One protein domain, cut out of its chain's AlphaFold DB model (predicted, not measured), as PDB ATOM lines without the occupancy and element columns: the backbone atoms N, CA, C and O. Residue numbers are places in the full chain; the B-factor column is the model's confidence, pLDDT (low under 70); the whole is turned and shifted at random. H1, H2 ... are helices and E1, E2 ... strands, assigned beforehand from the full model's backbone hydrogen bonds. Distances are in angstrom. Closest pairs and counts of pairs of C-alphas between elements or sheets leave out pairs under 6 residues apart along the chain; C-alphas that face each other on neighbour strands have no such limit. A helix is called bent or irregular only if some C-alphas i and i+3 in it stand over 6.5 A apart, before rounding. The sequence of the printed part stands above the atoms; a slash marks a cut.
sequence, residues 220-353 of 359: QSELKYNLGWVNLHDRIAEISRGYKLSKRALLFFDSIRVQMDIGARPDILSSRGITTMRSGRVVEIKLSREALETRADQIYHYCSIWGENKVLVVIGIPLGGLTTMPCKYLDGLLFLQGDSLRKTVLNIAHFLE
ATOM      1  N   GLN A 220     200.777 130.328 169.222       87.19
ATOM      2  CA  GLN A 220     200.133 129.991 167.954       87.19
ATOM      3  C   GLN A 220     201.059 129.257 166.983       87.19
ATOM      4  O   GLN A 220     200.678 128.234 166.411       87.19
ATOM      5  N   SER A 221     202.279 129.754 166.775       85.88
ATOM      6  CA  SER A 221     203.161 129.209 165.741       85.88
ATOM      7  C   SER A 221     204.031 128.050 166.194       85.88
ATOM      8  O   SER A 221     204.228 127.130 165.399       85.88
ATOM      9  N   GLU A 222     204.520 128.046 167.432       87.19
ATOM     10  CA  GLU A 222     205.402 126.990 167.942       87.19
ATOM     11  C   GLU A 222     204.580 125.909 168.653       87.19
ATOM     12  O   GLU A 222     204.680 124.730 168.315       87.19
ATOM     13  N   LEU A 223     203.691 126.309 169.572       87.88
ATOM     14  CA  LEU A 223     202.867 125.372 170.350       87.88
ATOM     15  C   LEU A 223     201.606 124.894 169.614       87.88
ATOM     16  O   LEU A 223     200.961 123.942 170.060       87.88
ATOM     17  N   LYS A 224     201.288 125.495 168.459       87.94
ATOM     18  CA  LYS A 224     200.169 125.121 167.573       87.94
ATOM     19  C   LYS A 224     198.790 125.218 168.236       87.94
ATOM     20  O   LYS A 224     197.913 124.403 167.943       87.94
ATOM     21  N   TYR A 225     198.595 126.184 169.130       86.56
ATOM     22  CA  TYR A 225     197.265 126.515 169.640       86.56
ATOM     23  C   TYR A 225     196.558 127.491 168.697       86.56
ATOM     24  O   TYR A 225     197.167 128.386 168.114       86.56
ATOM     25  N   ASN A 226     195.245 127.351 168.588       84.75
ATOM     26  CA  ASN A 226     194.383 128.374 168.024       84.75
ATOM     27  C   ASN A 226     194.087 129.411 169.104       84.75
ATOM     28  O   ASN A 226     193.802 129.027 170.235       84.75
ATOM     29  N   LEU A 227     194.123 130.695 168.749       83.56
ATOM     30  CA  LEU A 227     193.759 131.806 169.627       83.56
ATOM     31  C   LEU A 227     192.427 132.402 169.156       83.56
ATOM     32  O   LEU A 227     192.300 132.773 167.988       83.56
ATOM     33  N   GLY A 228     191.455 132.527 170.057       79.69
ATOM     34  CA  GLY A 228     190.176 133.189 169.795       79.69
ATOM     35  C   GLY A 228     189.808 134.153 170.918       79.69
ATOM     36  O   GLY A 228     189.820 133.774 172.079       79.69
ATOM     37  N   TRP A 229     189.471 135.404 170.608       77.56
ATOM     38  CA  TRP A 229     189.052 136.367 171.633       77.56
ATOM     39  C   TRP A 229     187.641 136.043 172.135       77.56
ATOM     40  O   TRP A 229     186.673 136.155 171.388       77.56
ATOM     41  N   VAL A 230     187.527 135.655 173.407       77.25
ATOM     42  CA  VAL A 230     186.251 135.336 174.069       77.25
ATOM     43  C   VAL A 230     185.551 136.610 174.522       77.25
ATOM     44  O   VAL A 230     184.343 136.759 174.365       77.25
ATOM     45  N   ASN A 231     186.312 137.548 175.083       71.94
ATOM     46  CA  ASN A 231     185.800 138.849 175.479       71.94
ATOM     47  C   ASN A 231     186.903 139.889 175.344       71.94
ATOM     48  O   ASN A 231     187.790 139.982 176.181       71.94
ATOM     49  N   LEU A 232     186.833 140.693 174.290       67.88
ATOM     50  CA  LEU A 232     187.839 141.707 173.999       67.88
ATOM     51  C   LEU A 232     187.868 142.833 175.039       67.88
ATOM     52  O   LEU A 232     188.935 143.315 175.407       67.88
ATOM     53  N   HIS A 233     186.696 143.249 175.523       65.81
ATOM     54  CA  HIS A 233     186.600 144.332 176.496       65.81
ATOM     55  C   HIS A 233     187.223 143.922 177.825       65.81
ATOM     56  O   HIS A 233     187.949 144.700 178.436       65.81
ATOM     57  N   ASP A 234     186.983 142.686 178.243       65.69
ATOM     58  CA  ASP A 234     187.593 142.116 179.440       65.69
ATOM     59  C   ASP A 234     188.943 141.465 179.141       65.69
ATOM     60  O   ASP A 234     189.532 140.881 180.045       65.69
ATOM     61  N   ARG A 235     189.427 141.580 177.897       72.25
ATOM     62  CA  ARG A 235     190.727 141.095 177.439       72.25
ATOM     63  C   ARG A 235     190.955 139.624 177.775       72.25
ATOM     64  O   ARG A 235     191.917 139.238 178.428       72.25
ATOM     65  N   ILE A 236     190.016 138.803 177.335       76.00
ATOM     66  CA  ILE A 236     190.010 137.361 177.533       76.00
ATOM     67  C   ILE A 236     190.092 136.717 176.161       76.00
ATOM     68  O   ILE A 236     189.207 136.918 175.322       76.00
ATOM     69  N   ALA A 237     191.132 135.926 175.942       77.75
ATOM     70  CA  ALA A 237     191.221 135.021 174.810       77.75
ATOM     71  C   ALA A 237     191.123 133.574 175.285       77.75
ATOM     72  O   ALA A 237     191.450 133.249 176.415       77.75
ATOM     73  N   GLU A 238     190.674 132.693 174.415       82.88
ATOM     74  CA  GLU A 238     190.781 131.256 174.558       82.88
ATOM     75  C   GLU A 238     191.925 130.779 173.674       82.88
ATOM     76  O   GLU A 238     192.023 131.161 172.504       82.88
ATOM     77  N   ILE A 239     192.766 129.914 174.231       84.88
ATOM     78  CA  ILE A 239     193.678 129.080 173.466       84.88
ATOM     79  C   ILE A 239     193.161 127.649 173.460       84.88
ATOM     80  O   ILE A 239     192.748 127.118 174.491       84.88
ATOM     81  N   SER A 240     193.178 127.010 172.298       82.88
ATOM     82  CA  SER A 240     192.731 125.623 172.146       82.88
ATOM     83  C   SER A 240     193.620 124.844 171.184       82.88
ATOM     84  O   SER A 240     194.092 125.385 170.184       82.88
ATOM     85  N   ARG A 241     193.868 123.561 171.468       80.56
ATOM     86  CA  ARG A 241     194.654 122.683 170.588       80.56
ATOM     87  C   ARG A 241     193.972 121.333 170.375       80.56
ATOM     88  O   ARG A 241     193.882 120.517 171.288       80.56
ATOM     89  N   GLY A 242     193.590 121.063 169.125       68.12
ATOM     90  CA  GLY A 242     192.890 119.836 168.727       68.12
ATOM     91  C   GLY A 242     191.393 119.850 169.064       68.12
ATOM     92  O   GLY A 242     190.860 120.853 169.520       68.12
ATOM     93  N   TYR A 243     190.713 118.725 168.818       53.41
ATOM     94  CA  TYR A 243     189.260 118.581 169.012       53.41
ATOM     95  C   TYR A 243     188.840 118.255 170.460       53.41
ATOM     96  O   TYR A 243     187.652 118.268 170.762       53.41
ATOM     97  N   LYS A 244     189.782 117.940 171.362       52.44
ATOM     98  CA  LYS A 244     189.466 117.583 172.756       52.44
ATOM     99  C   LYS A 244     189.430 118.821 173.659       52.44
ATOM    100  O   LYS A 244     190.359 119.625 173.652       52.44
ATOM    101  N   LEU A 245     188.407 118.893 174.514       52.53
ATOM    102  CA  LEU A 245     188.235 119.901 175.574       52.53
ATOM    103  C   LEU A 245     189.412 119.962 176.568       52.53
ATOM    104  O   LEU A 245     189.631 120.995 177.191       52.53
ATOM    105  N   SER A 246     190.217 118.898 176.673       55.53
ATOM    106  CA  SER A 246     191.325 118.786 177.633       55.53
ATOM    107  C   SER A 246     192.521 119.710 177.372       55.53
ATOM    108  O   SER A 246     193.385 119.833 178.237       55.53
ATOM    109  N   LYS A 247     192.593 120.380 176.211       69.12
ATOM    110  CA  LYS A 247     193.652 121.357 175.880       69.12
ATOM    111  C   LYS A 247     193.079 122.723 175.519       69.12
ATOM    112  O   LYS A 247     193.438 123.300 174.490       69.12
ATOM    113  N   ARG A 248     192.166 123.215 176.356       73.44
ATOM    114  CA  ARG A 248     191.631 124.580 176.296       73.44
ATOM    115  C   ARG A 248     192.058 125.357 177.538       73.44
ATOM    116  O   ARG A 248     192.106 124.808 178.637       73.44
ATOM    117  N   ALA A 249     192.398 126.622 177.345       76.69
ATOM    118  CA  ALA A 249     192.800 127.542 178.397       76.69
ATOM    119  C   ALA A 249     192.264 128.935 178.070       76.69
ATOM    120  O   ALA A 249     192.226 129.331 176.907       76.69
ATOM    121  N   LEU A 250     191.854 129.679 179.091       76.62
ATOM    122  CA  LEU A 250     191.485 131.081 178.936       76.62
ATOM    123  C   LEU A 250     192.690 131.919 179.332       76.62
ATOM    124  O   LEU A 250     193.119 131.827 180.475       76.62
ATOM    125  N   LEU A 251     193.200 132.705 178.392       78.00
ATOM    126  CA  LEU A 251     194.197 133.741 178.595       78.00
ATOM    127  C   LEU A 251     193.519 135.045 179.012       78.00
ATOM    128  O   LEU A 251     192.763 135.632 178.241       78.00
ATOM    129  N   PHE A 252     193.810 135.508 180.219       74.81
ATOM    130  CA  PHE A 252     193.417 136.832 180.702       74.81
ATOM    131  C   PHE A 252     194.599 137.764 180.504       74.81
ATOM    132  O   PHE A 252     195.667 137.432 180.989       74.81
ATOM    133  N   PHE A 253     194.413 138.884 179.812       73.00
ATOM    134  CA  PHE A 253     195.429 139.920 179.617       73.00
ATOM    135  C   PHE A 253     194.907 141.171 180.285       73.00
ATOM    136  O   PHE A 253     194.020 141.795 179.730       73.00
ATOM    137  N   ASP A 254     195.369 141.588 181.446       63.41
ATOM    138  CA  ASP A 254     194.920 142.907 181.926       63.41
ATOM    139  C   ASP A 254     193.419 143.032 182.103       63.41
ATOM    140  O   ASP A 254     192.792 144.060 181.849       63.41
ATOM    141  N   SER A 255     192.834 141.919 182.538       51.00
ATOM    142  CA  SER A 255     191.405 141.802 182.699       51.00
ATOM    143  C   SER A 255     190.964 142.520 183.965       51.00
ATOM    144  O   SER A 255     191.348 142.153 185.074       51.00
ATOM    145  N   ILE A 256     190.045 143.474 183.810       56.16
ATOM    146  CA  ILE A 256     189.311 144.080 184.931       56.16
ATOM    147  C   ILE A 256     188.634 142.998 185.790       56.16
ATOM    148  O   ILE A 256     188.456 143.187 186.988       56.16
ATOM    149  N   ARG A 257     188.304 141.829 185.222       55.31
ATOM    150  CA  ARG A 257     187.773 140.705 186.006       55.31
ATOM    151  C   ARG A 257     188.786 140.153 187.001       55.31
ATOM    152  O   ARG A 257     188.439 139.930 188.147       55.31
ATOM    153  N   VAL A 258     190.046 140.006 186.594       59.75
ATOM    154  CA  VAL A 258     191.139 139.583 187.487       59.75
ATOM    155  C   VAL A 258     191.337 140.612 188.611       59.75
ATOM    156  O   VAL A 258     191.496 140.232 189.769       59.75
ATOM    157  N   GLN A 259     191.192 141.906 188.308       59.75
ATOM    158  CA  GLN A 259     191.209 142.975 189.316       59.75
ATOM    159  C   GLN A 259     190.040 142.917 190.286       59.75
ATOM    160  O   GLN A 259     190.235 143.031 191.492       59.75
ATOM    161  N   MET A 260     188.824 142.770 189.772       55.50
ATOM    162  CA  MET A 260     187.617 142.784 190.591       55.50
ATOM    163  C   MET A 260     187.487 141.532 191.456       55.50
ATOM    164  O   MET A 260     187.093 141.638 192.612       55.50
ATOM    165  N   ASP A 261     187.817 140.368 190.899       52.31
ATOM    166  CA  ASP A 261     187.580 139.082 191.554       52.31
ATOM    167  C   ASP A 261     188.728 138.697 192.502       52.31
ATOM    168  O   ASP A 261     188.528 137.906 193.420       52.31
ATOM    169  N   ILE A 262     189.932 139.250 192.295       53.66
ATOM    170  CA  ILE A 262     191.164 138.807 192.976       53.66
ATOM    171  C   ILE A 262     191.944 139.978 193.600       53.66
ATOM    172  O   ILE A 262     192.951 139.772 194.270       53.66
ATOM    173  N   GLY A 263     191.531 141.227 193.363       48.66
ATOM    174  CA  GLY A 263     192.347 142.402 193.696       48.66
ATOM    175  C   GLY A 263     193.640 142.491 192.872       48.66
ATOM    176  O   GLY A 263     194.509 143.307 193.170       48.66
ATOM    177  N   ALA A 264     193.786 141.640 191.852       45.97
ATOM    178  CA  ALA A 264     195.012 141.436 191.099       45.97
ATOM    179  C   ALA A 264     195.079 142.371 189.889       45.97
ATOM    180  O   ALA A 264     194.139 142.467 189.106       45.97
ATOM    181  N   ARG A 265     196.192 143.088 189.741       45.56
ATOM    182  CA  ARG A 265     196.362 144.105 188.704       45.56
ATOM    183  C   ARG A 265     196.581 143.496 187.322       45.56
ATOM    184  O   ARG A 265     196.651 142.280 187.172       45.56
ATOM    185  N   PRO A 266     196.515 144.330 186.282       40.91
ATOM    186  CA  PRO A 266     196.084 143.813 185.014       40.91
ATOM    187  C   PRO A 266     197.308 143.443 184.117       40.91
ATOM    188  O   PRO A 266     197.243 142.711 183.147       40.91
ATOM    189  N   ASP A 267     198.526 143.640 184.553       45.16
ATOM    190  CA  ASP A 267     199.718 143.128 183.871       45.16
ATOM    191  C   ASP A 267     199.956 141.596 183.954       45.16
ATOM    192  O   ASP A 267     201.049 141.105 183.659       45.16
ATOM    193  N   ILE A 268     198.914 140.834 184.300       50.53
ATOM    194  CA  ILE A 268     198.898 139.381 184.439       50.53
ATOM    195  C   ILE A 268     198.426 138.704 183.152       50.53
ATOM    196  O   ILE A 268     197.337 138.998 182.654       50.53
ATOM    197  N   LEU A 269     199.189 137.701 182.705       53.75
ATOM    198  CA  LEU A 269     198.702 136.626 181.838       53.75
ATOM    199  C   LEU A 269     198.322 135.408 182.681       53.75
ATOM    200  O   LEU A 269     199.195 134.836 183.334       53.75
ATOM    201  N   SER A 270     197.051 134.993 182.651       53.88
ATOM    202  CA  SER A 270     196.587 133.768 183.332       53.88
ATOM    203  C   SER A 270     195.960 132.770 182.377       53.88
ATOM    204  O   SER A 270     195.213 133.214 181.525       53.88
ATOM    205  N   SER A 271     196.236 131.463 182.515       50.06
ATOM    206  CA  SER A 271     195.803 130.398 181.583       50.06
ATOM    207  C   SER A 271     194.530 129.624 181.957       50.06
ATOM    208  O   SER A 271     194.011 128.850 181.148       50.06
ATOM    209  N   ARG A 272     193.968 129.831 183.151       55.69
ATOM    210  CA  ARG A 272     192.644 129.308 183.527       55.69
ATOM    211  C   ARG A 272     191.892 130.368 184.317       55.69
ATOM    212  O   ARG A 272     192.443 130.980 185.227       55.69
ATOM    213  N   GLY A 273     190.644 130.604 183.921       43.50
ATOM    214  CA  GLY A 273     189.806 131.645 184.502       43.50
ATOM    215  C   GLY A 273     189.384 131.402 185.942       43.50
ATOM    216  O   GLY A 273     189.622 130.347 186.526       43.50
ATOM    217  N   ILE A 274     188.718 132.425 186.477       43.34
ATOM    218  CA  ILE A 274     188.283 132.615 187.871       43.34
ATOM    219  C   ILE A 274     187.528 131.411 188.480       43.34
ATOM    220  O   ILE A 274     187.526 131.250 189.693       43.34
ATOM    221  N   THR A 275     186.958 130.502 187.684       40.56
ATOM    222  CA  THR A 275     186.230 129.319 188.184       40.56
ATOM    223  C   THR A 275     187.119 128.252 188.844       40.56
ATOM    224  O   THR A 275     186.613 127.454 189.623       40.56
ATOM    225  N   THR A 276     188.439 128.233 188.596       51.19
ATOM    226  CA  THR A 276     189.385 127.275 189.221       51.19
ATOM    227  C   THR A 276     190.711 127.942 189.609       51.19
ATOM    228  O   THR A 276     191.794 127.495 189.221       51.19
ATOM    229  N   MET A 277     190.640 129.028 190.390       50.47
ATOM    230  CA  MET A 277     191.771 129.924 190.697       50.47
ATOM    231  C   MET A 277     193.075 129.222 191.114       50.47
ATOM    232  O   MET A 277     194.129 129.598 190.626       50.47
ATOM    233  N   ARG A 278     193.043 128.152 191.921       54.44
ATOM    234  CA  ARG A 278     194.265 127.435 192.358       54.44
ATOM    235  C   ARG A 278     194.950 126.599 191.265       54.44
ATOM    236  O   ARG A 278     196.040 126.062 191.474       54.44
ATOM    237  N   SER A 279     194.316 126.440 190.104       61.97
ATOM    238  CA  SER A 279     194.837 125.621 189.001       61.97
ATOM    239  C   SER A 279     195.511 126.432 187.890       61.97
ATOM    240  O   SER A 279     196.271 125.855 187.116       61.97
ATOM    241  N   GLY A 280     195.276 127.748 187.828       73.56
ATOM    242  CA  GLY A 280     195.868 128.640 186.825       73.56
ATOM    243  C   GLY A 280     197.339 128.966 187.089       73.56
ATOM    244  O   GLY A 280     197.877 128.666 188.153       73.56
ATOM    245  N   ARG A 281     197.988 129.595 186.110       82.44
ATOM    246  CA  ARG A 281     199.373 130.081 186.194       82.44
ATOM    247  C   ARG A 281     199.413 131.548 185.814       82.44
ATOM    248  O   ARG A 281     198.662 131.929 184.932       82.44
ATOM    249  N   VAL A 282     200.270 132.331 186.455       83.75
ATOM    250  CA  VAL A 282     200.337 133.794 186.356       83.75
ATOM    251  C   VAL A 282     201.699 134.206 185.819       83.75
ATOM    252  O   VAL A 282     202.723 133.821 186.382       83.75
ATOM    253  N   VAL A 283     201.718 135.005 184.755       86.56
ATOM    254  CA  VAL A 283     202.923 135.706 184.294       86.56
ATOM    255  C   VAL A 283     202.745 137.201 184.533       86.56
ATOM    256  O   VAL A 283     201.854 137.794 183.936       86.56
ATOM    257  N   GLU A 284     203.601 137.787 185.367       84.62
ATOM    258  CA  GLU A 284     203.672 139.232 185.627       84.62
ATOM    259  C   GLU A 284     204.819 139.837 184.804       84.62
ATOM    260  O   GLU A 284     205.942 139.321 184.833       84.62
ATOM    261  N   ILE A 285     204.573 140.938 184.089       86.12
ATOM    262  CA  ILE A 285     205.568 141.567 183.205       86.12
ATOM    263  C   ILE A 285     205.956 142.961 183.719       86.12
ATOM    264  O   ILE A 285     205.152 143.893 183.690       86.12
ATOM    265  N   LYS A 286     207.228 143.151 184.087       85.06
ATOM    266  CA  LYS A 286     207.787 144.439 184.538       85.06
ATOM    267  C   LYS A 286     208.928 144.909 183.640       85.06
ATOM    268  O   LYS A 286     209.742 144.119 183.171       85.06
ATOM    269  N   LEU A 287     209.014 146.217 183.402       85.94
ATOM    270  CA  LEU A 287     210.097 146.776 182.589       85.94
ATOM    271  C   LEU A 287     211.412 146.892 183.371       85.94
ATOM    272  O   LEU A 287     212.455 146.579 182.813       85.94
ATOM    273  N   SER A 288     211.385 147.335 184.627       85.75
ATOM    274  CA  SER A 288     212.573 147.697 185.415       85.75
ATOM    275  C   SER A 288     212.549 147.077 186.815       85.75
ATOM    276  O   SER A 288     211.533 146.528 187.248       85.75
ATOM    277  N   ARG A 289     213.675 147.188 187.531       84.06
ATOM    278  CA  ARG A 289     213.786 146.795 188.940       84.06
ATOM    279  C   ARG A 289     212.839 147.619 189.812       84.06
ATOM    280  O   ARG A 289     212.101 147.060 190.608       84.06
ATOM    281  N   GLU A 290     212.814 148.926 189.644       80.44
ATOM    282  CA  GLU A 290     212.014 149.813 190.480       80.44
ATOM    283  C   GLU A 290     210.503 149.597 190.236       80.44
ATOM    284  O   GLU A 290     209.702 149.630 191.174       80.44
ATOM    285  N   ALA A 291     210.095 149.252 189.006       79.75
ATOM    286  CA  ALA A 291     208.723 148.814 188.713       79.75
ATOM    287  C   ALA A 291     208.365 147.453 189.348       79.75
ATOM    288  O   ALA A 291     207.191 147.162 189.575       79.75
ATOM    289  N   LEU A 292     209.361 146.605 189.617       81.31
ATOM    290  CA  LEU A 292     209.182 145.355 190.351       81.31
ATOM    291  C   LEU A 292     209.054 145.612 191.859       81.31
ATOM    292  O   LEU A 292     208.131 145.106 192.491       81.31
ATOM    293  N   GLU A 293     209.962 146.404 192.430       80.31
ATOM    294  CA  GLU A 293     210.048 146.660 193.875       80.31
ATOM    295  C   GLU A 293     208.804 147.368 194.420       80.31
ATOM    296  O   GLU A 293     208.280 146.977 195.461       80.31
ATOM    297  N   THR A 294     208.250 148.323 193.668       75.25
ATOM    298  CA  THR A 294     206.968 148.987 193.991       75.25
ATOM    299  C   THR A 294     205.779 148.025 194.100       75.25
ATOM    300  O   THR A 294     204.727 148.388 194.631       75.25
ATOM    301  N   ARG A 295     205.924 146.789 193.604       74.19
ATOM    302  CA  ARG A 295     204.872 145.766 193.537       74.19
ATOM    303  C   ARG A 295     205.276 144.428 194.143       74.19
ATOM    304  O   ARG A 295     204.574 143.441 193.928       74.19
ATOM    305  N   ALA A 296     206.339 144.390 194.942       79.69
ATOM    306  CA  ALA A 296     206.792 143.162 195.585       79.69
ATOM    307  C   ALA A 296     205.666 142.491 196.394       79.69
ATOM    308  O   ALA A 296     205.393 141.309 196.192       79.69
ATOM    309  N   ASP A 297     204.936 143.253 197.216       79.88
ATOM    310  CA  ASP A 297     203.826 142.741 198.040       79.88
ATOM    311  C   ASP A 297     202.728 142.065 197.211       79.88
ATOM    312  O   ASP A 297     202.172 141.037 197.599       79.88
ATOM    313  N   GLN A 298     202.449 142.604 196.022       76.81
ATOM    314  CA  GLN A 298     201.463 142.040 195.107       76.81
ATOM    315  C   GLN A 298     201.918 140.676 194.566       76.81
ATOM    316  O   GLN A 298     201.108 139.757 194.441       76.81
ATOM    317  N   ILE A 299     203.214 140.515 194.295       80.25
ATOM    318  CA  ILE A 299     203.797 139.246 193.846       80.25
ATOM    319  C   ILE A 299     203.736 138.201 194.963       80.25
ATOM    320  O   ILE A 299     203.366 137.054 194.704       80.25
ATOM    321  N   TYR A 300     204.020 138.590 196.211       83.56
ATOM    322  CA  TYR A 300     203.812 137.715 197.372       83.56
ATOM    323  C   TYR A 300     202.342 137.299 197.501       83.56
ATOM    324  O   TYR A 300     202.049 136.124 197.736       83.56
ATOM    325  N   HIS A 301     201.410 138.226 197.270       79.44
ATOM    326  CA  HIS A 301     199.987 137.916 197.264       79.44
ATOM    327  C   HIS A 301     199.618 136.907 196.167       79.44
ATOM    328  O   HIS A 301     198.936 135.921 196.451       79.44
ATOM    329  N   TYR A 302     200.135 137.065 194.943       79.44
ATOM    330  CA  TYR A 302     199.937 136.073 193.882       79.44
ATOM    331  C   TYR A 302     200.473 134.696 194.283       79.44
ATOM    332  O   TYR A 302     199.780 133.689 194.136       79.44
ATOM    333  N   CYS A 303     201.672 134.639 194.863       83.19
ATOM    334  CA  CYS A 303     202.252 133.379 195.324       83.19
ATOM    335  C   CYS A 303     201.393 132.715 196.408       83.19
ATOM    336  O   CYS A 303     201.259 131.495 196.406       83.19
ATOM    337  N   SER A 304     200.743 133.494 197.280       79.62
ATOM    338  CA  SER A 304     199.829 132.956 198.299       79.62
ATOM    339  C   SER A 304     198.547 132.335 197.718       79.62
ATOM    340  O   SER A 304     198.004 131.395 198.295       79.62
ATOM    341  N   ILE A 305     198.077 132.822 196.563       75.31
ATOM    342  CA  ILE A 305     196.844 132.354 195.909       75.31
ATOM    343  C   ILE A 305     197.119 131.161 194.986       75.31
ATOM    344  O   ILE A 305     196.405 130.155 195.037       75.31
ATOM    345  N   TRP A 306     198.132 131.278 194.124       76.94
ATOM    346  CA  TRP A 306     198.427 130.312 193.058       76.94
ATOM    347  C   TRP A 306     199.542 129.321 193.415       76.94
ATOM    348  O   TRP A 306     199.623 128.246 192.818       76.94
ATOM    349  N   GLY A 307     200.379 129.650 194.397       83.12
ATOM    350  CA  GLY A 307     201.608 128.931 194.713       83.12
ATOM    351  C   GLY A 307     202.805 129.455 193.916       83.12
ATOM    352  O   GLY A 307     202.694 129.818 192.745       83.12
ATOM    353  N   GLU A 308     203.979 129.440 194.543       87.94
ATOM    354  CA  GLU A 308     205.247 129.957 193.998       87.94
ATOM    355  C   GLU A 308     205.611 129.369 192.623       87.94
ATOM    356  O   GLU A 308     206.075 130.078 191.731       87.94
ATOM    357  N   ASN A 309     205.323 128.081 192.412       87.75
ATOM    358  CA  ASN A 309     205.597 127.371 191.156       87.75
ATOM    359  C   ASN A 309     204.655 127.754 190.004       87.75
ATOM    360  O   ASN A 309     204.903 127.374 188.859       87.75
ATOM    361  N   LYS A 310     203.567 128.471 190.300       86.19
ATOM    362  CA  LYS A 310     202.560 128.911 189.327       86.19
ATOM    363  C   LYS A 310     202.605 130.412 189.073       86.19
ATOM    364  O   LYS A 310     201.779 130.906 188.313       86.19
ATOM    365  N   VAL A 311     203.592 131.116 189.623       87.12
ATOM    366  CA  VAL A 311     203.855 132.528 189.335       87.12
ATOM    367  C   VAL A 311     205.209 132.655 188.635       87.12
ATOM    368  O   VAL A 311     206.208 132.078 189.062       87.12
ATOM    369  N   LEU A 312     205.243 133.401 187.535       90.62
ATOM    370  CA  LEU A 312     206.448 133.721 186.781       90.62
ATOM    371  C   LEU A 312     206.543 135.235 186.618       90.62
ATOM    372  O   LEU A 312     205.647 135.860 186.065       90.62
ATOM    373  N   VAL A 313     207.653 135.818 187.050       89.44
ATOM    374  CA  VAL A 313     207.915 137.248 186.857       89.44
ATOM    375  C   VAL A 313     208.880 137.435 185.694       89.44
ATOM    376  O   VAL A 313     209.899 136.755 185.595       89.44
ATOM    377  N   VAL A 314     208.576 138.359 184.794       90.00
ATOM    378  CA  VAL A 314     209.392 138.622 183.613       90.00
ATOM    379  C   VAL A 314     209.828 140.074 183.592       90.00
ATOM    380  O   VAL A 314     209.001 140.975 183.704       90.00
ATOM    381  N   ILE A 315     211.132 140.291 183.432       88.81
ATOM    382  CA  ILE A 315     211.763 141.595 183.620       88.81
ATOM    383  C   ILE A 315     212.481 142.016 182.337       88.81
ATOM    384  O   ILE A 315     213.278 141.270 181.762       88.81
ATOM    385  N   GLY A 316     212.175 143.220 181.859       88.56
ATOM    386  CA  GLY A 316     212.736 143.755 180.620       88.56
ATOM    387  C   GLY A 316     214.190 144.179 180.744       88.56
ATOM    388  O   GLY A 316     215.050 143.692 180.005       88.56
ATOM    389  N   ILE A 317     214.454 145.102 181.659       88.62
ATOM    390  CA  ILE A 317     215.765 145.675 181.931       88.62
ATOM    391  C   ILE A 317     216.497 144.788 182.935       88.62
ATOM    392  O   ILE A 317     215.895 144.429 183.942       88.62
ATOM    393  N   PRO A 318     217.779 144.451 182.694       86.88
ATOM    394  CA  PRO A 318     218.526 143.599 183.593       86.88
ATOM    395  C   PRO A 318     218.482 144.116 185.024       86.88
ATOM    396  O   PRO A 318     218.683 145.306 185.248       86.88
ATOM    397  N   LEU A 319     218.310 143.225 185.989       81.50
ATOM    398  CA  LEU A 319     218.319 143.608 187.394       81.50
ATOM    399  C   LEU A 319     219.732 143.932 187.872       81.50
ATOM    400  O   LEU A 319     219.913 144.854 188.653       81.50
ATOM    401  N   GLY A 320     220.757 143.204 187.422       68.19
ATOM    402  CA  GLY A 320     222.147 143.468 187.825       68.19
ATOM    403  C   GLY A 320     222.505 143.077 189.270       68.19
ATOM    404  O   GLY A 320     223.503 143.572 189.783       68.19
ATOM    405  N   GLY A 321     221.726 142.207 189.926       66.38
ATOM    406  CA  GLY A 321     221.998 141.682 191.273       66.38
ATOM    407  C   GLY A 321     221.035 140.560 191.696       66.38
ATOM    408  O   GLY A 321     220.114 140.234 190.951       66.38
ATOM    409  N   LEU A 322     221.268 139.967 192.877       54.25
ATOM    410  CA  LEU A 322     220.451 138.904 193.487       54.25
ATOM    411  C   LEU A 322     219.181 139.496 194.118       54.25
ATOM    412  O   LEU A 322     219.121 139.710 195.325       54.25
ATOM    413  N   THR A 323     218.158 139.770 193.314       65.00
ATOM    414  CA  THR A 323     216.814 139.978 193.864       65.00
ATOM    415  C   THR A 323     216.240 138.599 194.188       65.00
ATOM    416  O   THR A 323     216.051 137.768 193.298       65.00
ATOM    417  N   THR A 324     216.026 138.319 195.472       70.94
ATOM    418  CA  THR A 324     215.343 137.104 195.925       70.94
ATOM    419  C   THR A 324     213.842 137.315 195.801       70.94
ATOM    420  O   THR A 324     213.275 138.134 196.520       70.94
ATOM    421  N   MET A 325     213.209 136.584 194.888       78.12
ATOM    422  CA  MET A 325     211.757 136.554 194.735       78.12
ATOM    423  C   MET A 325     211.212 135.207 195.204       78.12
ATOM    424  O   MET A 325     211.910 134.203 195.053       78.12
ATOM    425  N   PRO A 326     209.979 135.162 195.742       83.00
ATOM    426  CA  PRO A 326     209.352 133.912 196.172       83.00
ATOM    427  C   PRO A 326     209.008 133.000 194.987       83.00
ATOM    428  O   PRO A 326     208.614 131.864 195.180       83.00
ATOM    429  N   CYS A 327     209.133 133.480 193.750       84.69
ATOM    430  CA  CYS A 327     208.764 132.752 192.547       84.69
ATOM    431  C   CYS A 327     209.879 132.778 191.499       84.69
ATOM    432  O   CYS A 327     210.868 133.514 191.597       84.69
ATOM    433  N   LYS A 328     209.695 131.987 190.440       89.88
ATOM    434  CA  LYS A 328     210.604 131.996 189.294       89.88
ATOM    435  C   LYS A 328     210.556 133.359 188.604       89.88
ATOM    436  O   LYS A 328     209.484 133.941 188.437       89.88
ATOM    437  N   TYR A 329     211.708 133.831 188.138       89.19
ATOM    438  CA  TYR A 329     211.775 135.019 187.298       89.19
ATOM    439  C   TYR A 329     212.729 134.858 186.114       89.19
ATOM    440  O   TYR A 329     213.628 134.014 186.120       89.19
ATOM    441  N   LEU A 330     212.505 135.662 185.077       89.75
ATOM    442  CA  LEU A 330     213.358 135.780 183.898       89.75
ATOM    443  C   LEU A 330     213.778 137.244 183.743       89.75
ATOM    444  O   LEU A 330     212.940 138.136 183.838       89.75
ATOM    445  N   ASP A 331     215.066 137.481 183.502       87.44
ATOM    446  CA  ASP A 331     215.672 138.816 183.546       87.44
ATOM    447  C   ASP A 331     216.267 139.250 182.195       87.44
ATOM    448  O   ASP A 331     216.739 138.426 181.405       87.44
ATOM    449  N   GLY A 332     216.280 140.562 181.951       86.50
ATOM    450  CA  GLY A 332     216.949 141.189 180.813       86.50
ATOM    451  C   GLY A 332     216.319 140.896 179.450       86.50
ATOM    452  O   GLY A 332     217.017 140.962 178.432       86.50
ATOM    453  N   LEU A 333     215.023 140.565 179.399       89.62
ATOM    454  CA  LEU A 333     214.373 140.087 178.172       89.62
ATOM    455  C   LEU A 333     214.374 141.102 177.037       89.62
ATOM    456  O   LEU A 333     214.449 140.708 175.870       89.62
ATOM    457  N   LEU A 334     214.333 142.397 177.358       86.94
ATOM    458  CA  LEU A 334     214.351 143.467 176.364       86.94
ATOM    459  C   LEU A 334     215.602 143.405 175.474       86.94
ATOM    460  O   LEU A 334     215.591 143.898 174.344       86.94
ATOM    461  N   PHE A 335     216.670 142.775 175.965       82.19
ATOM    462  CA  PHE A 335     217.956 142.680 175.284       82.19
ATOM    463  C   PHE A 335     218.241 141.298 174.695       82.19
ATOM    464  O   PHE A 335     219.293 141.090 174.090       82.19
ATOM    465  N   LEU A 336     217.306 140.357 174.824       82.44
ATOM    466  CA  LEU A 336     217.414 139.058 174.174       82.44
ATOM    467  C   LEU A 336     217.068 139.157 172.685       82.44
ATOM    468  O   LEU A 336     216.275 140.001 172.242       82.44
ATOM    469  N   GLN A 337     217.657 138.247 171.908       76.62
ATOM    470  CA  GLN A 337     217.441 138.147 170.465       76.62
ATOM    471  C   GLN A 337     217.681 136.748 169.895       76.62
ATOM    472  O   GLN A 337     218.358 135.920 170.511       76.62
ATOM    473  N   GLY A 338     217.167 136.514 168.683       74.69
ATOM    474  CA  GLY A 338     217.346 135.253 167.959       74.69
ATOM    475  C   GLY A 338     216.916 134.060 168.809       74.69
ATOM    476  O   GLY A 338     215.898 134.126 169.497       74.69
ATOM    477  N   ASP A 339     217.733 133.008 168.823       78.12
ATOM    478  CA  ASP A 339     217.426 131.772 169.551       78.12
ATOM    479  C   ASP A 339     217.306 131.970 171.064       78.12
ATOM    480  O   ASP A 339     216.481 131.323 171.704       78.12
ATOM    481  N   SER A 340     218.077 132.894 171.652       81.94
ATOM    482  CA  SER A 340     218.005 133.175 173.095       81.94
ATOM    483  C   SER A 340     216.653 133.773 173.500       81.94
ATOM    484  O   SER A 340     216.047 133.334 174.479       81.94
ATOM    485  N   LEU A 341     216.146 134.725 172.708       85.69
ATOM    486  CA  LEU A 341     214.814 135.295 172.894       85.69
ATOM    487  C   LEU A 341     213.755 134.240 172.620       85.69
ATOM    488  O   LEU A 341     212.906 134.016 173.473       85.69
ATOM    489  N   ARG A 342     213.842 133.555 171.472       86.19
ATOM    490  CA  ARG A 342     212.873 132.532 171.068       86.19
ATOM    491  C   ARG A 342     212.728 131.454 172.136       86.19
ATOM    492  O   ARG A 342     211.613 131.157 172.540       86.19
ATOM    493  N   LYS A 343     213.838 130.928 172.664       91.38
ATOM    494  CA  LYS A 343     213.830 129.932 173.747       91.38
ATOM    495  C   LYS A 343     213.198 130.480 175.027       91.38
ATOM    496  O   LYS A 343     212.428 129.781 175.675       91.38
ATOM    497  N   THR A 344     213.511 131.720 175.396       92.62
ATOM    498  CA  THR A 344     212.981 132.342 176.620       92.62
ATOM    499  C   THR A 344     211.479 132.600 176.513       92.62
ATOM    500  O   THR A 344     210.734 132.238 177.417       92.62
ATOM    501  N   VAL A 345     211.022 133.151 175.389       92.31
ATOM    502  CA  VAL A 345     209.600 133.375 175.106       92.31
ATOM    503  C   VAL A 345     208.850 132.047 175.020       92.31
ATOM    504  O   VAL A 345     207.779 131.918 175.605       92.31
ATOM    505  N   LEU A 346     209.429 131.028 174.380       92.31
ATOM    506  CA  LEU A 346     208.839 129.691 174.326       92.31
ATOM    507  C   LEU A 346     208.702 129.071 175.723       92.31
ATOM    508  O   LEU A 346     207.684 128.452 176.013       92.31
ATOM    509  N   ASN A 347     209.670 129.284 176.621       93.56
ATOM    510  CA  ASN A 347     209.553 128.853 178.016       93.56
ATOM    511  C   ASN A 347     208.398 129.560 178.748       93.56
ATOM    512  O   ASN A 347     207.720 128.922 179.550       93.56
ATOM    513  N   ILE A 348     208.165 130.850 178.478       92.31
ATOM    514  CA  ILE A 348     207.012 131.594 179.022       92.31
ATOM    515  C   ILE A 348     205.703 131.033 178.449       92.31
ATOM    516  O   ILE A 348     204.752 130.797 179.189       92.31
ATOM    517  N   ALA A 349     205.658 130.762 177.145       89.88
ATOM    518  CA  ALA A 349     204.491 130.182 176.488       89.88
ATOM    519  C   ALA A 349     204.157 128.782 177.035       89.88
ATOM    520  O   ALA A 349     203.007 128.522 177.376       89.88
ATOM    521  N   HIS A 350     205.158 127.910 177.197       89.81
ATOM    522  CA  HIS A 350     205.003 126.601 177.841       89.81
ATOM    523  C   HIS A 350     204.530 126.717 179.288       89.81
ATOM    524  O   HIS A 350     203.706 125.926 179.748       89.81
ATOM    525  N   PHE A 351     205.034 127.714 180.019       89.69
ATOM    526  CA  PHE A 351     204.558 127.986 181.365       89.69
ATOM    527  C   PHE A 351     203.062 128.314 181.369       89.69
ATOM    528  O   PHE A 351     202.375 127.879 182.276       89.69
ATOM    529  N   LEU A 352     202.515 128.968 180.348       85.38
ATOM    530  CA  LEU A 352     201.080 129.256 180.252       85.38
ATOM    531  C   LEU A 352     200.225 128.095 179.714       85.38
ATOM    532  O   LEU A 352     199.002 128.227 179.672       85.38
ATOM    533  N   GLU A 353     200.796 126.959 179.310       82.31
ATOM    534  CA  GLU A 353     199.978 125.839 178.829       82.31
ATOM    535  C   GLU A 353     199.073 125.264 179.936       82.31
ATOM    536  O   GLU A 353     199.487 125.181 181.099       82.31
TER     537      GLU A 353
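This is residues 220 to 353 of the 359 residues of an uncharacterized protein of Candidatus Bathyarchaeota archaeon (UniProt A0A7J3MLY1). One long, strongly twisted sheet of seven strands makes a wall through the domain, with H5 over one face near the E6 and E7 end and H4 on the other face, three layers there. H1 and H2 are short helices near H4's side of the wall, and H3 follows E5 at that strand's far end. The printed part has 134 residues, with five named helices and seven named strands that follow each other along the chain as E1 E2 E3 H1 E4 H2 E5 H3 H4 E6 E7 H5. The sheet is mixed, in the order E1, E2, E3, E4, E5, E6, E7, antiparallel from E1 to E5 and parallel from E5 to E7; the class is mixed, helices and strands. The whole is compact, with a radius of gyration of the C-alphas of 14.9 A and spans of 46 by 37 by 26 A.

Find C-alpha 226 at (194.383, 128.374, 168.024), where E1, residues 226 to 231, begins and runs 15.5 A. Next come E2, 236 to 240, and E3, 248 to 253, 16.1 A long. Then follow H1, 256 to 262, E4, 268 to 270, H2, 274 to 279, and E5, 282 to 286. H2 is irregular: C-alphas 275 and 278 are 9.2 A apart. Go on to H3, 289 to 293, H4, 296 to 306, 15.5 A long, E6, 311 to 315, and E7, 328 to 330. H5, 338 to 351, runs 19.9 A to C-alpha 351 at (204.558, 127.986, 181.365).

E1, E2 and E3 form a meander, each strand the antiparallel neighbour of the one before; look for N 228 and O 238 at 2.9 A and N 251 and O 237 at 2.7 A. E3 and E4 have N 252 and O 270 at 3.0 A, E4 and E5 N 269 and O 283 at 2.9 A. E5, H3, H4 and E6 make a strand-helix-strand unit, two parallel neighbour strands with helices between, its crossover right-handed; N 286 and O 314 are 2.8 A apart. E6 and E7 have N 315 and O 330 at 2.8 A. H4 is on the sheet, its closest C-alphas to E6 being Cys 303 and Val 311, 6.3 A. H5 has a height over the sheet of 10.8 A and runs along the strands, at 14 degrees to E6 on the local plane. H2 and H4 touch, about perpendicular at 89 degrees, closest at the C-alphas of Arg 278 and Trp 306, 5.1 A. H1 only grazes the sheet with residues 257 to 259. H1, H3, H4 and H5 have every O i to N i+4 pair within hydrogen-bond range; H2 has 0 of 2, and 1 of 3 O i to N i+3 pairs.

The C-alphas farthest apart, of Tyr 243 and Gly 321, are 45.8 A apart. The printed part has no cut. The link E6 to E7, residues 316 to 327, is long. Mean pLDDT of the printed part is 75.0; it is under 70 at 232 to 234, 242 to 247, 254 to 279 and 320 to 323.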